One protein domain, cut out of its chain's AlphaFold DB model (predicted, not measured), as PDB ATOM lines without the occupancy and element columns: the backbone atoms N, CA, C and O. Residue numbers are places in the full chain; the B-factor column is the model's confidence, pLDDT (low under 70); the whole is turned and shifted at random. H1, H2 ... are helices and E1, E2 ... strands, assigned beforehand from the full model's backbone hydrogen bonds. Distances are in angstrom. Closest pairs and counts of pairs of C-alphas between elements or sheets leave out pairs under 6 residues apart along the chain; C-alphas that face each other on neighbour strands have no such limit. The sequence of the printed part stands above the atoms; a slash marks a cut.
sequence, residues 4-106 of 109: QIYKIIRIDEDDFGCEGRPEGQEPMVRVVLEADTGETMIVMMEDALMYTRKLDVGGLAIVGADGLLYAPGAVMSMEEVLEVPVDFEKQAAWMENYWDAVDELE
ATOM      1  N   GLN A   4     224.066 365.999 257.799       79.12
ATOM      2  CA  GLN A   4     223.998 367.432 258.046       79.12
ATOM      3  C   GLN A   4     225.354 367.880 258.605       79.12
ATOM      4  O   GLN A   4     225.803 367.404 259.650       79.12
ATOM      5  N   ILE A   5     226.030 368.763 257.871       87.75
ATOM      6  CA  ILE A   5     227.307 369.338 258.288       87.75
ATOM      7  C   ILE A   5     227.010 370.558 259.152       87.75
ATOM      8  O   ILE A   5     226.295 371.467 258.730       87.75
ATOM      9  N   TYR A   6     227.613 370.589 260.330       91.19
ATOM     10  CA  TYR A   6     227.555 371.704 261.256       91.19
ATOM     11  C   TYR A   6     228.923 372.365 261.376       91.19
ATOM     12  O   TYR A   6     229.965 371.746 261.155       91.19
ATOM     13  N   LYS A   7     228.934 373.636 261.760       92.25
ATOM     14  CA  LYS A   7     230.147 374.384 262.068       92.25
ATOM     15  C   LYS A   7     230.330 374.480 263.573       92.25
ATOM     16  O   LYS A   7     229.427 374.920 264.273       92.25
ATOM     17  N   ILE A   8     231.507 374.123 264.069       92.88
ATOM     18  CA  ILE A   8     231.863 374.315 265.474       92.88
ATOM     19  C   ILE A   8     232.060 375.811 265.703       92.88
ATOM     20  O   ILE A   8     232.994 376.408 265.171       92.88
ATOM     21  N   ILE A   9     231.179 376.432 266.482       94.12
ATOM     22  CA  ILE A   9     231.258 377.866 266.794       94.12
ATOM     23  C   ILE A   9     231.838 378.131 268.182       94.12
ATOM     24  O   ILE A   9     232.383 379.208 268.415       94.12
ATOM     25  N   ARG A  10     231.751 377.158 269.095       91.00
ATOM     26  CA  ARG A  10     232.305 377.255 270.449       91.00
ATOM     27  C   ARG A  10     232.588 375.868 271.011       91.00
ATOM     28  O   ARG A  10     231.793 374.959 270.801       91.00
ATOM     29  N   ILE A  11     233.676 375.729 271.753       89.44
ATOM     30  CA  ILE A  11     233.951 374.570 272.603       89.44
ATOM     31  C   ILE A  11     234.126 375.132 274.010       89.44
ATOM     32  O   ILE A  11     234.907 376.059 274.203       89.44
ATOM     33  N   ASP A  12     233.324 374.643 274.944       85.75
ATOM     34  CA  ASP A  12     233.379 374.993 276.358       85.75
ATOM     35  C   ASP A  12     234.029 373.812 277.080       85.75
ATOM     36  O   ASP A  12     233.465 372.715 277.136       85.75
ATOM     37  N   GLU A  13     235.256 374.006 277.545       77.50
ATOM     38  CA  GLU A  13     235.937 373.037 278.394       77.50
ATOM     39  C   GLU A  13     235.374 373.188 279.807       77.50
ATOM     40  O   GLU A  13     235.353 374.297 280.342       77.50
ATOM     41  N   ASP A  14     234.891 372.097 280.404       66.25
ATOM     42  CA  ASP A  14     234.416 372.133 281.785       66.25
ATOM     43  C   ASP A  14     235.631 372.381 282.696       66.25
ATOM     44  O   ASP A  14     236.433 371.474 282.960       66.25
ATOM     45  N   ASP A  15     235.823 373.648 283.081       55.62
ATOM     46  CA  ASP A  15     236.870 374.100 283.993       55.62
ATOM     47  C   ASP A  15     236.503 373.604 285.394       55.62
ATOM     48  O   ASP A  15     235.903 374.303 286.214       55.62
ATOM     49  N   PHE A  16     236.837 372.343 285.669       54.69
ATOM     50  CA  PHE A  16     236.958 371.866 287.038       54.69
ATOM     51  C   PHE A  16     238.011 372.759 287.689       54.69
ATOM     52  O   PHE A  16     239.201 372.579 287.434       54.69
ATOM     53  N   GLY A  17     237.572 373.751 288.468       50.75
ATOM     54  CA  GLY A  17     238.447 374.691 289.161       50.75
ATOM     55  C   GLY A  17     239.447 374.001 290.107       50.75
ATOM     56  O   GLY A  17     239.750 372.815 290.013       50.75
ATOM     57  N   CYS A  18     239.977 374.726 291.093       45.47
ATOM     58  CA  CYS A  18     241.075 374.242 291.951       45.47
ATOM     59  C   CYS A  18     240.850 372.907 292.705       45.47
ATOM     60  O   CYS A  18     241.812 372.397 293.278       45.47
ATOM     61  N   GLU A  19     239.635 372.349 292.742       60.81
ATOM     62  CA  GLU A  19     239.369 371.024 293.324       60.81
ATOM     63  C   GLU A  19     239.903 369.865 292.471       60.81
ATOM     64  O   GLU A  19     240.152 368.792 293.015       60.81
ATOM     65  N   GLY A  20     240.204 370.105 291.188       50.34
ATOM     66  CA  GLY A  20     240.766 369.103 290.288       50.34
ATOM     67  C   GLY A  20     239.783 367.970 289.983       50.34
ATOM     68  O   GLY A  20     238.920 367.611 290.783       50.34
ATOM     69  N   ARG A  21     239.886 367.383 288.789       55.47
ATOM     70  CA  ARG A  21     239.066 366.213 288.466       55.47
ATOM     71  C   ARG A  21     239.385 365.057 289.421       55.47
ATOM     72  O   ARG A  21     240.564 364.816 289.694       55.47
ATOM     73  N   PRO A  22     238.372 364.293 289.868       57.19
ATOM     74  CA  PRO A  22     238.602 363.014 290.525       57.19
ATOM     75  C   PRO A  22     239.474 362.121 289.635       57.19
ATOM     76  O   PRO A  22     239.278 362.074 288.417       57.19
ATOM     77  N   GLU A  23     240.436 361.415 290.228       51.44
ATOM     78  CA  GLU A  23     241.332 360.528 289.482       51.44
ATOM     79  C   GLU A  23     240.519 359.483 288.695       51.44
ATOM     80  O   GLU A  23     239.778 358.689 289.274       51.44
ATOM     81  N   GLY A  24     240.655 359.491 287.364       59.47
ATOM     82  CA  GLY A  24     240.023 358.518 286.466       59.47
ATOM     83  C   GLY A  24     238.759 358.977 285.732       59.47
ATOM     84  O   GLY A  24     238.200 358.167 284.996       59.47
ATOM     85  N   GLN A  25     238.306 360.230 285.879       57.84
ATOM     86  CA  GLN A  25     237.271 360.787 284.992       57.84
ATOM     87  C   GLN A  25     237.884 361.435 283.748       57.84
ATOM     88  O   GLN A  25     238.723 362.335 283.847       57.84
ATOM     89  N   GLU A  26     237.444 360.975 282.578       64.69
ATOM     90  CA  GLU A  26     237.864 361.518 281.288       64.69
ATOM     91  C   GLU A  26     237.290 362.931 281.085       64.69
ATOM     92  O   GLU A  26     236.141 363.194 281.452       64.69
ATOM     93  N   PRO A  27     238.081 363.875 280.545       73.75
ATOM     94  CA  PRO A  27     237.607 365.225 280.300       73.75
ATOM     95  C   PRO A  27     236.460 365.258 279.297       73.75
ATOM     96  O   PRO A  27     236.637 364.829 278.161       73.75
ATOM     97  N   MET A  28     235.325 365.838 279.673       79.25
ATOM     98  CA  MET A  28     234.234 366.136 278.744       79.25
ATOM     99  C   MET A  28     234.247 367.623 278.392       79.25
ATOM    100  O   MET A  28     234.519 368.467 279.249       79.25
ATOM    101  N   VAL A  29     233.937 367.934 277.136       85.81
ATOM    102  CA  VAL A  29     233.785 369.297 276.622       85.81
ATOM    103  C   VAL A  29     232.420 369.460 275.963       85.81
ATOM    104  O   VAL A  29     231.868 368.527 275.370       85.81
ATOM    105  N   ARG A  30     231.866 370.666 276.060       88.25
ATOM    106  CA  ARG A  30     230.596 371.044 275.445       88.25
ATOM    107  C   ARG A  30     230.855 371.737 274.120       88.25
ATOM    108  O   ARG A  30     231.338 372.866 274.072       88.25
ATOM    109  N   VAL A  31     230.467 371.097 273.029       89.81
ATOM    110  CA  VAL A  31     230.670 371.605 271.675       89.81
ATOM    111  C   VAL A  31     229.379 372.231 271.168       89.81
ATOM    112  O   VAL A  31     228.356 371.562 271.037       89.81
ATOM    113  N   VAL A  32     229.421 373.528 270.878       92.19
ATOM    114  CA  VAL A  32     228.324 374.269 270.255       92.19
ATOM    115  C   VAL A  32     228.544 374.302 268.752       92.19
ATOM    116  O   VAL A  32     229.561 374.788 268.247       92.19
ATOM    117  N   LEU A  33     227.550 373.796 268.048       92.38
ATOM    118  CA  LEU A  33     227.505 373.618 266.612       92.38
ATOM    119  C   LEU A  33     226.433 374.531 266.023       92.38
ATOM    120  O   LEU A  33     225.385 374.725 266.630       92.38
ATOM    121  N   GLU A  34     226.680 375.065 264.835       93.19
ATOM    122  CA  GLU A  34     225.754 375.909 264.080       93.19
ATOM    123  C   GLU A  34     225.494 375.281 262.707       93.19
ATOM    124  O   GLU A  34     226.430 374.943 261.975       93.19
ATOM    125  N   ALA A  35     224.221 375.092 262.375       89.81
ATOM    126  CA  ALA A  35     223.764 374.635 261.073       89.81
ATOM    127  C   ALA A  35     223.705 375.794 260.069       89.81
ATOM    128  O   ALA A  35     223.572 376.956 260.447       89.81
ATOM    129  N   ASP A  36     223.689 375.474 258.773       85.81
ATOM    130  CA  ASP A  36     223.510 376.477 257.708       85.81
ATOM    131  C   ASP A  36     222.144 377.194 257.792       85.81
ATOM    132  O   ASP A  36     222.000 378.342 257.379       85.81
ATOM    133  N   THR A  37     221.146 376.549 258.411       85.44
ATOM    134  CA  THR A  37     219.828 377.137 258.706       85.44
ATOM    135  C   THR A  37     219.865 378.193 259.817       85.44
ATOM    136  O   THR A  37     218.878 378.905 260.008       85.44
ATOM    137  N   GLY A  38     220.984 378.319 260.543       84.38
ATOM    138  CA  GLY A  38     221.124 379.157 261.737       84.38
ATOM    139  C   GLY A  38     220.670 378.477 263.032       84.38
ATOM    140  O   GLY A  38     220.661 379.113 264.085       84.38
ATOM    141  N   GLU A  39     220.286 377.200 262.979       87.94
ATOM    142  CA  GLU A  39     219.995 376.410 264.175       87.94
ATOM    143  C   GLU A  39     221.287 376.048 264.900       87.94
ATOM    144  O   GLU A  39     222.238 375.553 264.292       87.94
ATOM    145  N   THR A  40     221.321 376.271 266.211       88.06
ATOM    146  CA  THR A  40     222.441 375.854 267.048       88.06
ATOM    147  C   THR A  40     222.104 374.571 267.788       88.06
ATOM    148  O   THR A  40     220.989 374.378 268.270       88.06
ATOM    149  N   MET A  41     223.083 373.683 267.892       85.69
ATOM    150  CA  MET A  41     222.974 372.451 268.658       85.69
ATOM    151  C   MET A  41     224.187 372.278 269.559       85.69
ATOM    152  O   MET A  41     225.251 372.852 269.330       85.69
ATOM    153  N   ILE A  42     224.018 371.492 270.612       87.31
ATOM    154  CA  ILE A  42     225.048 371.258 271.615       87.31
ATOM    155  C   ILE A  42     225.293 369.761 271.682       87.31
ATOM    156  O   ILE A  42     224.346 368.990 271.819       87.31
ATOM    157  N   VAL A  43     226.560 369.371 271.604       87.06
ATOM    158  CA  VAL A  43     226.996 367.982 271.724       87.06
ATOM    159  C   VAL A  43     228.095 367.898 272.767       87.06
ATOM    160  O   VAL A  43     228.993 368.737 272.803       87.06
ATOM    161  N   MET A  44     228.005 366.892 273.629       83.88
ATOM    162  CA  MET A  44     229.000 366.619 274.659       83.88
ATOM    163  C   MET A  44     229.926 365.520 274.160       83.88
ATOM    164  O   MET A  44     229.464 364.488 273.678       83.88
ATOM    165  N   MET A  45     231.229 365.750 274.247       83.56
ATOM    166  CA  MET A  45     232.229 364.824 273.732       83.56
ATOM    167  C   MET A  45     233.479 364.859 274.596       83.56
ATOM    168  O   MET A  45     233.775 365.875 275.219       83.56
ATOM    169  N   GLU A  46     234.219 363.759 274.630       84.38
ATOM    170  CA  GLU A  46     235.490 363.714 275.341       84.38
ATOM    171  C   GLU A  46     236.520 364.632 274.672       84.38
ATOM    172  O   GLU A  46     236.702 364.610 273.450       84.38
ATOM    173  N   ASP A  47     237.246 365.398 275.478       82.75
ATOM    174  CA  ASP A  47     238.334 366.274 275.035       82.75
ATOM    175  C   ASP A  47     239.382 365.492 274.232       82.75
ATOM    176  O   ASP A  47     239.775 365.870 273.128       82.75
ATOM    177  N   ALA A  48     239.770 364.315 274.733       81.81
ATOM    178  CA  ALA A  48     240.735 363.449 274.067       81.81
ATOM    179  C   ALA A  48     240.258 363.020 272.667       81.81
ATOM    180  O   ALA A  48     241.063 362.942 271.729       81.81
ATOM    181  N   LEU A  49     238.952 362.787 272.491       82.75
ATOM    182  CA  LEU A  49     238.378 362.461 271.188       82.75
ATOM    183  C   LEU A  49     238.362 363.677 270.254       82.75
ATOM    184  O   LEU A  49     238.622 363.507 269.061       82.75
ATOM    185  N   MET A  50     238.119 364.887 270.767       84.75
ATOM    186  CA  MET A  50     238.203 366.130 269.987       84.75
ATOM    187  C   MET A  50     239.608 366.325 269.404       84.75
ATOM    188  O   MET A  50     239.753 366.504 268.192       84.75
ATOM    189  N   TYR A  51     240.652 366.162 270.227       81.25
ATOM    190  CA  TYR A  51     242.046 366.193 269.771       81.25
ATOM    191  C   TYR A  51     242.351 365.088 268.755       81.25
ATOM    192  O   TYR A  51     242.943 365.348 267.704       81.25
ATOM    193  N   THR A  52     241.919 363.856 269.037       83.31
ATOM    194  CA  THR A  52     242.152 362.697 268.161       83.31
ATOM    195  C   THR A  52     241.519 362.897 266.785       83.31
ATOM    196  O   THR A  52     242.137 362.598 265.761       83.31
ATOM    197  N   ARG A  53     240.306 363.459 266.744       82.81
ATOM    198  CA  ARG A  53     239.545 363.711 265.511       82.81
ATOM    199  C   ARG A  53     239.850 365.069 264.871       82.81
ATOM    200  O   ARG A  53     239.295 365.364 263.815       82.81
ATOM    201  N   LYS A  54     240.761 365.859 265.458       84.38
ATOM    202  CA  LYS A  54     241.147 367.211 265.012       84.38
ATOM    203  C   LYS A  54     239.945 368.146 264.848       84.38
ATOM    204  O   LYS A  54     239.851 368.883 263.866       84.38
ATOM    205  N   LEU A  55     239.018 368.076 265.798       87.38
ATOM    206  CA  LEU A  55     237.843 368.934 265.861       87.38
ATOM    207  C   LEU A  55     238.181 370.165 266.701       87.38
ATOM    208  O   LEU A  55     238.514 370.039 267.873       87.38
ATOM    209  N   ASP A  56     238.104 371.342 266.086       88.50
ATOM    210  CA  ASP A  56     238.456 372.622 266.705       88.50
ATOM    211  C   ASP A  56     237.421 373.698 266.342       88.50
ATOM    212  O   ASP A  56     236.628 373.529 265.407       88.50
ATOM    213  N   VAL A  57     237.420 374.818 267.067       90.56
ATOM    214  CA  VAL A  57     236.524 375.946 266.796       90.56
ATOM    215  C   VAL A  57     236.772 376.494 265.387       90.56
ATOM    216  O   VAL A  57     237.892 376.728 264.949       90.56
ATOM    217  N   GLY A  58     235.691 376.719 264.644       88.75
ATOM    218  CA  GLY A  58     235.730 377.100 263.233       88.75
ATOM    219  C   GLY A  58     235.869 375.913 262.279       88.75
ATOM    220  O   GLY A  58     235.691 376.096 261.073       88.75
ATOM    221  N   GLY A  59     236.131 374.712 262.804       89.38
ATOM    222  CA  GLY A  59     236.043 373.456 262.077       89.38
ATOM    223  C   GLY A  59     234.602 373.089 261.737       89.38
ATOM    224  O   GLY A  59     233.636 373.637 262.270       89.38
ATOM    225  N   LEU A  60     234.460 372.145 260.817       89.44
ATOM    226  CA  LEU A  60     233.175 371.551 260.488       89.44
ATOM    227  C   LEU A  60     233.088 370.171 261.154       89.44
ATOM    228  O   LEU A  60     234.106 369.494 261.298       89.44
ATOM    229  N   ALA A  61     231.887 369.755 261.536       89.38
ATOM    230  CA  ALA A  61     231.614 368.475 262.170       89.38
ATOM    231  C   ALA A  61     230.275 367.895 261.693       89.38
ATOM    232  O   ALA A  61     229.362 368.624 261.314       89.38
ATOM    233  N   ILE A  62     230.161 366.575 261.729       88.25
ATOM    234  CA  ILE A  62     228.946 365.807 261.467       88.25
ATOM    235  C   ILE A  62     228.600 365.066 262.752       88.25
ATOM    236  O   ILE A  62     229.483 364.516 263.411       88.25
ATOM    237  N   VAL A  63     227.318 365.053 263.095       87.00
ATOM    238  CA  VAL A  63     226.803 364.329 264.258       87.00
ATOM    239  C   VAL A  63     226.464 362.907 263.824       87.00
ATOM    240  O   VAL A  63     225.641 362.706 262.929       87.00
ATOM    241  N   GLY A  64     227.135 361.924 264.422       83.56
ATOM    242  CA  GLY A  64     226.882 360.507 264.174       83.56
ATOM    243  C   GLY A  64     225.592 360.027 264.837       83.56
ATOM    244  O   GLY A  64     225.062 360.661 265.750       83.56
ATOM    245  N   ALA A  65     225.091 358.869 264.403       77.25
ATOM    246  CA  ALA A  65     223.923 358.235 265.025       77.25
ATOM    247  C   ALA A  65     224.183 357.804 266.485       77.25
ATOM    248  O   ALA A  65     223.248 357.642 267.261       77.25
ATOM    249  N   ASP A  66     225.453 357.632 266.841       75.88
ATOM    250  CA  ASP A  66     225.967 357.389 268.189       75.88
ATOM    251  C   ASP A  66     225.988 358.645 269.080       75.88
ATOM    252  O   ASP A  66     226.220 358.531 270.280       75.88
ATOM    253  N   GLY A  67     225.727 359.832 268.519       77.56
ATOM    254  CA  GLY A  67     225.731 361.102 269.244       77.56
ATOM    255  C   GLY A  67     227.093 361.801 269.323       77.56
ATOM    256  O   GLY A  67     227.153 362.899 269.868       77.56
ATOM    257  N   LEU A  68     228.172 361.232 268.764       84.00
ATOM    258  CA  LEU A  68     229.489 361.882 268.721       84.00
ATOM    259  C   LEU A  68     229.700 362.733 267.464       84.00
ATOM    260  O   LEU A  68     228.946 362.669 266.492       84.00
ATOM    261  N   LEU A  69     230.793 363.504 267.471       86.69
ATOM    262  CA  LEU A  69     231.197 364.364 266.362       86.69
ATOM    263  C   LEU A  69     232.296 363.750 265.498       86.69
ATOM    264  O   LEU A  69     233.265 363.168 265.994       86.69
ATOM    265  N   TYR A  70     232.168 363.944 264.190       86.00
ATOM    266  CA  TYR A  70     233.079 363.443 263.166       86.00
ATOM    267  C   TYR A  70     233.459 364.567 262.202       86.00
ATOM    268  O   TYR A  70     232.634 365.415 261.880       86.00
ATOM    269  N   ALA A  71     234.698 364.597 261.712       83.69
ATOM    270  CA  ALA A  71     235.097 365.592 260.718       83.69
ATOM    271  C   ALA A  71     234.396 365.314 259.369       83.69
ATOM    272  O   ALA A  71     234.356 364.161 258.934       83.69
ATOM    273  N   PRO A  72     233.867 366.320 258.652       75.44
ATOM    274  CA  PRO A  72     233.245 366.095 257.357       75.44
ATOM    275  C   PRO A  72     234.288 365.700 256.325       75.44
ATOM    276  O   PRO A  72     235.369 366.283 256.236       75.44
ATOM    277  N   GLY A  73     233.958 364.682 255.540       65.38
ATOM    278  CA  GLY A  73     234.924 364.057 254.644       65.38
ATOM    279  C   GLY A  73     235.869 363.083 255.347       65.38
ATOM    280  O   GLY A  73     236.698 362.479 254.665       65.38
ATOM    281  N   ALA A  74     235.713 362.846 256.657       57.12
ATOM    282  CA  ALA A  74     236.113 361.573 257.234       57.12
ATOM    283  C   ALA A  74     235.200 360.509 256.620       57.12
ATOM    284  O   ALA A  74     234.144 360.172 257.146       57.12
ATOM    285  N   VAL A  75     235.600 360.008 255.453       46.78
ATOM    286  CA  VAL A  75     235.138 358.730 254.926       46.78
ATOM    287  C   VAL A  75     235.643 357.655 255.883       46.78
ATOM    288  O   VAL A  75     236.602 356.948 255.600       46.78
ATOM    289  N   MET A  76     235.054 357.582 257.077       45.88
ATOM    290  CA  MET A  76     235.291 356.451 257.949       45.88
ATOM    291  C   MET A  76     234.678 355.268 257.224       45.88
ATOM    292  O   MET A  76     233.467 355.173 257.018       45.88
ATOM    293  N   SER A  77     235.551 354.395 256.740       44.00
ATOM    294  CA  SER A  77     235.128 353.073 256.315       44.00
ATOM    295  C   SER A  77     234.380 352.478 257.509       44.00
ATOM    296  O   SER A  77     234.858 352.613 258.631       44.00
ATOM    297  N   MET A  78     233.222 351.849 257.285       43.28
ATOM    298  CA  MET A  78     232.364 351.230 258.319       43.28
ATOM    299  C   MET A  78     233.145 350.397 259.369       43.28
ATOM    300  O   MET A  78     232.656 350.164 260.466       43.28
ATOM    301  N   GLU A  79     234.356 349.960 259.024       44.34
ATOM    302  CA  GLU A  79     235.293 349.202 259.852       44.34
ATOM    303  C   GLU A  79     235.951 350.017 260.995       44.34
ATOM    304  O   GLU A  79     236.119 349.462 262.072       44.34
ATOM    305  N   GLU A  80     236.234 351.323 260.844       44.44
ATOM    306  CA  GLU A  80     236.910 352.127 261.897       44.44
ATOM    307  C   GLU A  80     235.952 352.717 262.955       44.44
ATOM    308  O   GLU A  80     236.375 353.060 264.057       44.44
ATOM    309  N   VAL A  81     234.646 352.804 262.667       47.53
ATOM    310  CA  VAL A  81     233.630 353.278 263.639       47.53
ATOM    311  C   VAL A  81     233.329 352.214 264.709       47.53
ATOM    312  O   VAL A  81     232.839 352.537 265.786       47.53
ATOM    313  N   LEU A  82     233.657 350.942 264.454       44.72
ATOM    314  CA  LEU A  82     233.365 349.824 265.359       44.72
ATOM    315  C   LEU A  82     234.366 349.663 266.519       44.72
ATOM    316  O   LEU A  82     234.113 348.853 267.408       44.72
ATOM    317  N   GLU A  83     235.476 350.410 266.538       45.03
ATOM    318  CA  GLU A  83     236.547 350.222 267.533       45.03
ATOM    319  C   GLU A  83     236.565 351.256 268.670       45.03
ATOM    320  O   GLU A  83     237.368 351.119 269.594       45.03
ATOM    321  N   VAL A  84     235.670 352.252 268.670       44.91
ATOM    322  CA  VAL A  84     235.461 353.114 269.847       44.91
ATOM    323  C   VAL A  84     234.236 352.593 270.601       44.91
ATOM    324  O   VAL A  84     233.112 352.870 270.181       44.91
ATOM    325  N   PRO A  85     234.400 351.811 271.685       44.34
ATOM    326  CA  PRO A  85     233.271 351.389 272.498       44.34
ATOM    327  C   PRO A  85     232.701 352.614 273.219       44.34
ATOM    328  O   PRO A  85     233.179 353.006 274.280       44.34
ATOM    329  N   VAL A  86     231.681 353.238 272.628       51.47
ATOM    330  CA  VAL A  86     230.848 354.214 273.330       51.47
ATOM    331  C   VAL A  86     230.053 353.442 274.372       51.47
ATOM    332  O   VAL A  86     229.168 352.650 274.048       51.47
ATOM    333  N   ASP A  87     230.404 353.643 275.636       60.38
ATOM    334  CA  ASP A  87     229.692 353.053 276.760       60.38
ATOM    335  C   ASP A  87     228.392 353.852 276.974       60.38
ATOM    336  O   ASP A  87     228.349 354.859 277.684       60.38
ATOM    337  N   PHE A  88     227.335 353.456 276.254       52.31
ATOM    338  CA  PHE A  88     226.037 354.141 276.251       52.31
ATOM    339  C   PHE A  88     225.436 354.287 277.659       52.31
ATOM    340  O   PHE A  88     224.714 355.248 277.916       52.31
ATOM    341  N   GLU A  89     225.758 353.373 278.579       63.69
ATOM    342  CA  GLU A  89     225.326 353.429 279.980       63.69
ATOM    343  C   GLU A  89     225.992 354.593 280.727       63.69
ATOM    344  O   GLU A  89     225.313 355.328 281.445       63.69
ATOM    345  N   LYS A  90     227.292 354.839 280.503       60.97
ATOM    346  CA  LYS A  90     227.982 356.018 281.057       60.97
ATOM    347  C   LYS A  90     227.437 357.331 280.500       60.97
ATOM    348  O   LYS A  90     227.276 358.286 281.256       60.97
ATOM    349  N   GLN A  91     227.160 357.383 279.196       61.09
ATOM    350  CA  GLN A  91     226.571 358.569 278.562       61.09
ATOM    351  C   GLN A  91     225.170 358.870 279.119       61.09
ATOM    352  O   GLN A  91     224.874 360.021 279.439       61.09
ATOM    353  N   ALA A  92     224.331 357.844 279.289       68.62
ATOM    354  CA  ALA A  92     223.000 357.990 279.876       68.62
ATOM    355  C   ALA A  92     223.065 358.461 281.336       68.62
ATOM    356  O   ALA A  92     222.431 359.458 281.676       68.62
ATOM    357  N   ALA A  93     223.908 357.833 282.162       70.50
ATOM    358  CA  ALA A  93     224.051 358.188 283.571       70.50
ATOM    359  C   ALA A  93     224.542 359.632 283.777       70.50
ATOM    360  O   ALA A  93     224.097 360.320 284.695       70.50
ATOM    361  N   TRP A  94     225.445 360.114 282.914       66.25
ATOM    362  CA  TRP A  94     225.892 361.506 282.959       66.25
ATOM    363  C   TRP A  94     224.771 362.481 282.574       66.25
ATOM    364  O   TRP A  94     224.595 363.493 283.251       66.25
ATOM    365  N   MET A  95     223.977 362.166 281.539       66.69
ATOM    366  CA  MET A  95     222.806 362.973 281.181       66.69
ATOM    367  C   MET A  95     221.784 363.016 282.314       66.69
ATOM    368  O   MET A  95     221.303 364.096 282.636       66.69
ATOM    369  N   GLU A  96     221.470 361.882 282.937       70.38
ATOM    370  CA  GLU A  96     220.529 361.828 284.060       70.38
ATOM    371  C   GLU A  96     220.986 362.725 285.218       70.38
ATOM    372  O   GLU A  96     220.191 363.515 285.710       70.38
ATOM    373  N   ASN A  97     222.274 362.698 285.578       68.62
ATOM    374  CA  ASN A  97     222.821 363.567 286.626       68.62
ATOM    375  C   ASN A  97     222.809 365.059 286.242       68.62
ATOM    376  O   ASN A  97     222.625 365.918 287.098       68.62
ATOM    377  N   TYR A  98     223.008 365.387 284.963       64.62
ATOM    378  CA  TYR A  98     222.886 366.764 284.484       64.62
ATOM    379  C   TYR A  98     221.438 367.262 284.565       64.62
ATOM    380  O   TYR A  98     221.209 368.379 285.013       64.62
ATOM    381  N   TRP A  99     220.466 366.442 284.158       62.97
ATOM    382  CA  TRP A  99     219.049 366.797 284.241       62.97
ATOM    383  C   TRP A  99     218.560 366.897 285.686       62.97
ATOM    384  O   TRP A  99     217.809 367.816 285.978       62.97
ATOM    385  N   ASP A 100     219.037 366.029 286.579       68.06
ATOM    386  CA  ASP A 100     218.768 366.102 288.022       68.06
ATOM    387  C   ASP A 100     219.331 367.401 288.621       68.06
ATOM    388  O   ASP A 100     218.603 368.168 289.240       68.06
ATOM    389  N   ALA A 101     220.590 367.738 288.319       65.62
ATOM    390  CA  ALA A 101     221.205 368.981 288.783       65.62
ATOM    391  C   ALA A 101     220.544 370.247 288.201       65.62
ATOM    392  O   ALA A 101     220.527 371.288 288.853       65.62
ATOM    393  N   VAL A 102     220.032 370.191 286.968       66.00
ATOM    394  CA  VAL A 102     219.292 371.305 286.353       66.00
ATOM    395  C   VAL A 102     217.893 371.440 286.965       66.00
ATOM    396  O   VAL A 102     217.494 372.562 287.259       66.00
ATOM    397  N   ASP A 103     217.193 370.331 287.223       63.03
ATOM    398  CA  ASP A 103     215.885 370.306 287.899       63.03
ATOM    399  C   ASP A 103     215.991 370.829 289.344       63.03
ATOM    400  O   ASP A 103     215.219 371.699 289.746       63.03
ATOM    401  N   GLU A 104     217.030 370.428 290.089       62.84
ATOM    402  CA  GLU A 104     217.310 370.964 291.431       62.84
ATOM    403  C   GLU A 104     217.605 372.476 291.426       62.84
ATOM    404  O   GLU A 104     217.321 373.171 292.405       62.84
ATOM    405  N   LEU A 105     218.165 373.011 290.337       59.69
ATOM    406  CA  LEU A 105     218.392 374.451 290.181       59.69
ATOM    407  C   LEU A 105     217.123 375.213 289.762       59.69
ATOM    408  O   LEU A 105     217.031 376.406 290.060       59.69
ATOM    409  N   GLU A 106     216.156 374.561 289.109       58.31
ATOM    410  CA  GLU A 106     214.854 375.148 288.750       58.31
ATOM    411  C   GLU A 106     213.853 375.144 289.922       58.31
ATOM    412  O   GLU A 106     213.026 376.050 290.007       58.31
TER     413      GLU A 106
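This is residues 4 to 106 of the 109 residues of an uncharacterized protein of Clostridium sp. AM42-36 (UniProt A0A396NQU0). A four-stranded sheet curls like part of a barrel, with the short helix H1 packed beside its strands; residues 96 to 106 of the long helix H2 stick out. The printed part has 103 residues, with named elements in the order E1, E2, E3, H1, E4, H2; the sheet, E3 E2 E1 E4, is antiparallel, the class mixed. It is compact, radius of gyration of the C-alphas 14.7 A, spanning 39 by 33 by 24 A.

Find C-alpha 5 at (227.307, 369.338, 258.288); E1 runs to residue 13, 22.2 A, bending by 61 degrees at residue 9. Next come E2, residues 28 to 34, E3, 40 to 46, H1, 47 to 53, and E4, 60 to 63. H2, residues 88 to 106, runs 26.9 A to (214.854, 375.148, 288.750).

E1, E2 and E3 form a meander, each the antiparallel neighbour of the one before; within hydrogen-bond range are N 12 and O 30, 2.8 A, N 31 and O 43, 2.8 A, and, between E1 and E4, N 6 and O 61, 2.8 A. H1 is on the sheet, height 6.4 A; C-alphas 28 and 47 are the closest of E2 and H1, 5.5 A. H2 is not on it. In H1 and H2 every O i to N i+4 pair is within range.

The printed part has no cut; links E1 to E2 and E4 to H2 are long. Confidence is under 70 at residues 14 to 26, 73 to 92, 94 to 95 and 97 to 106.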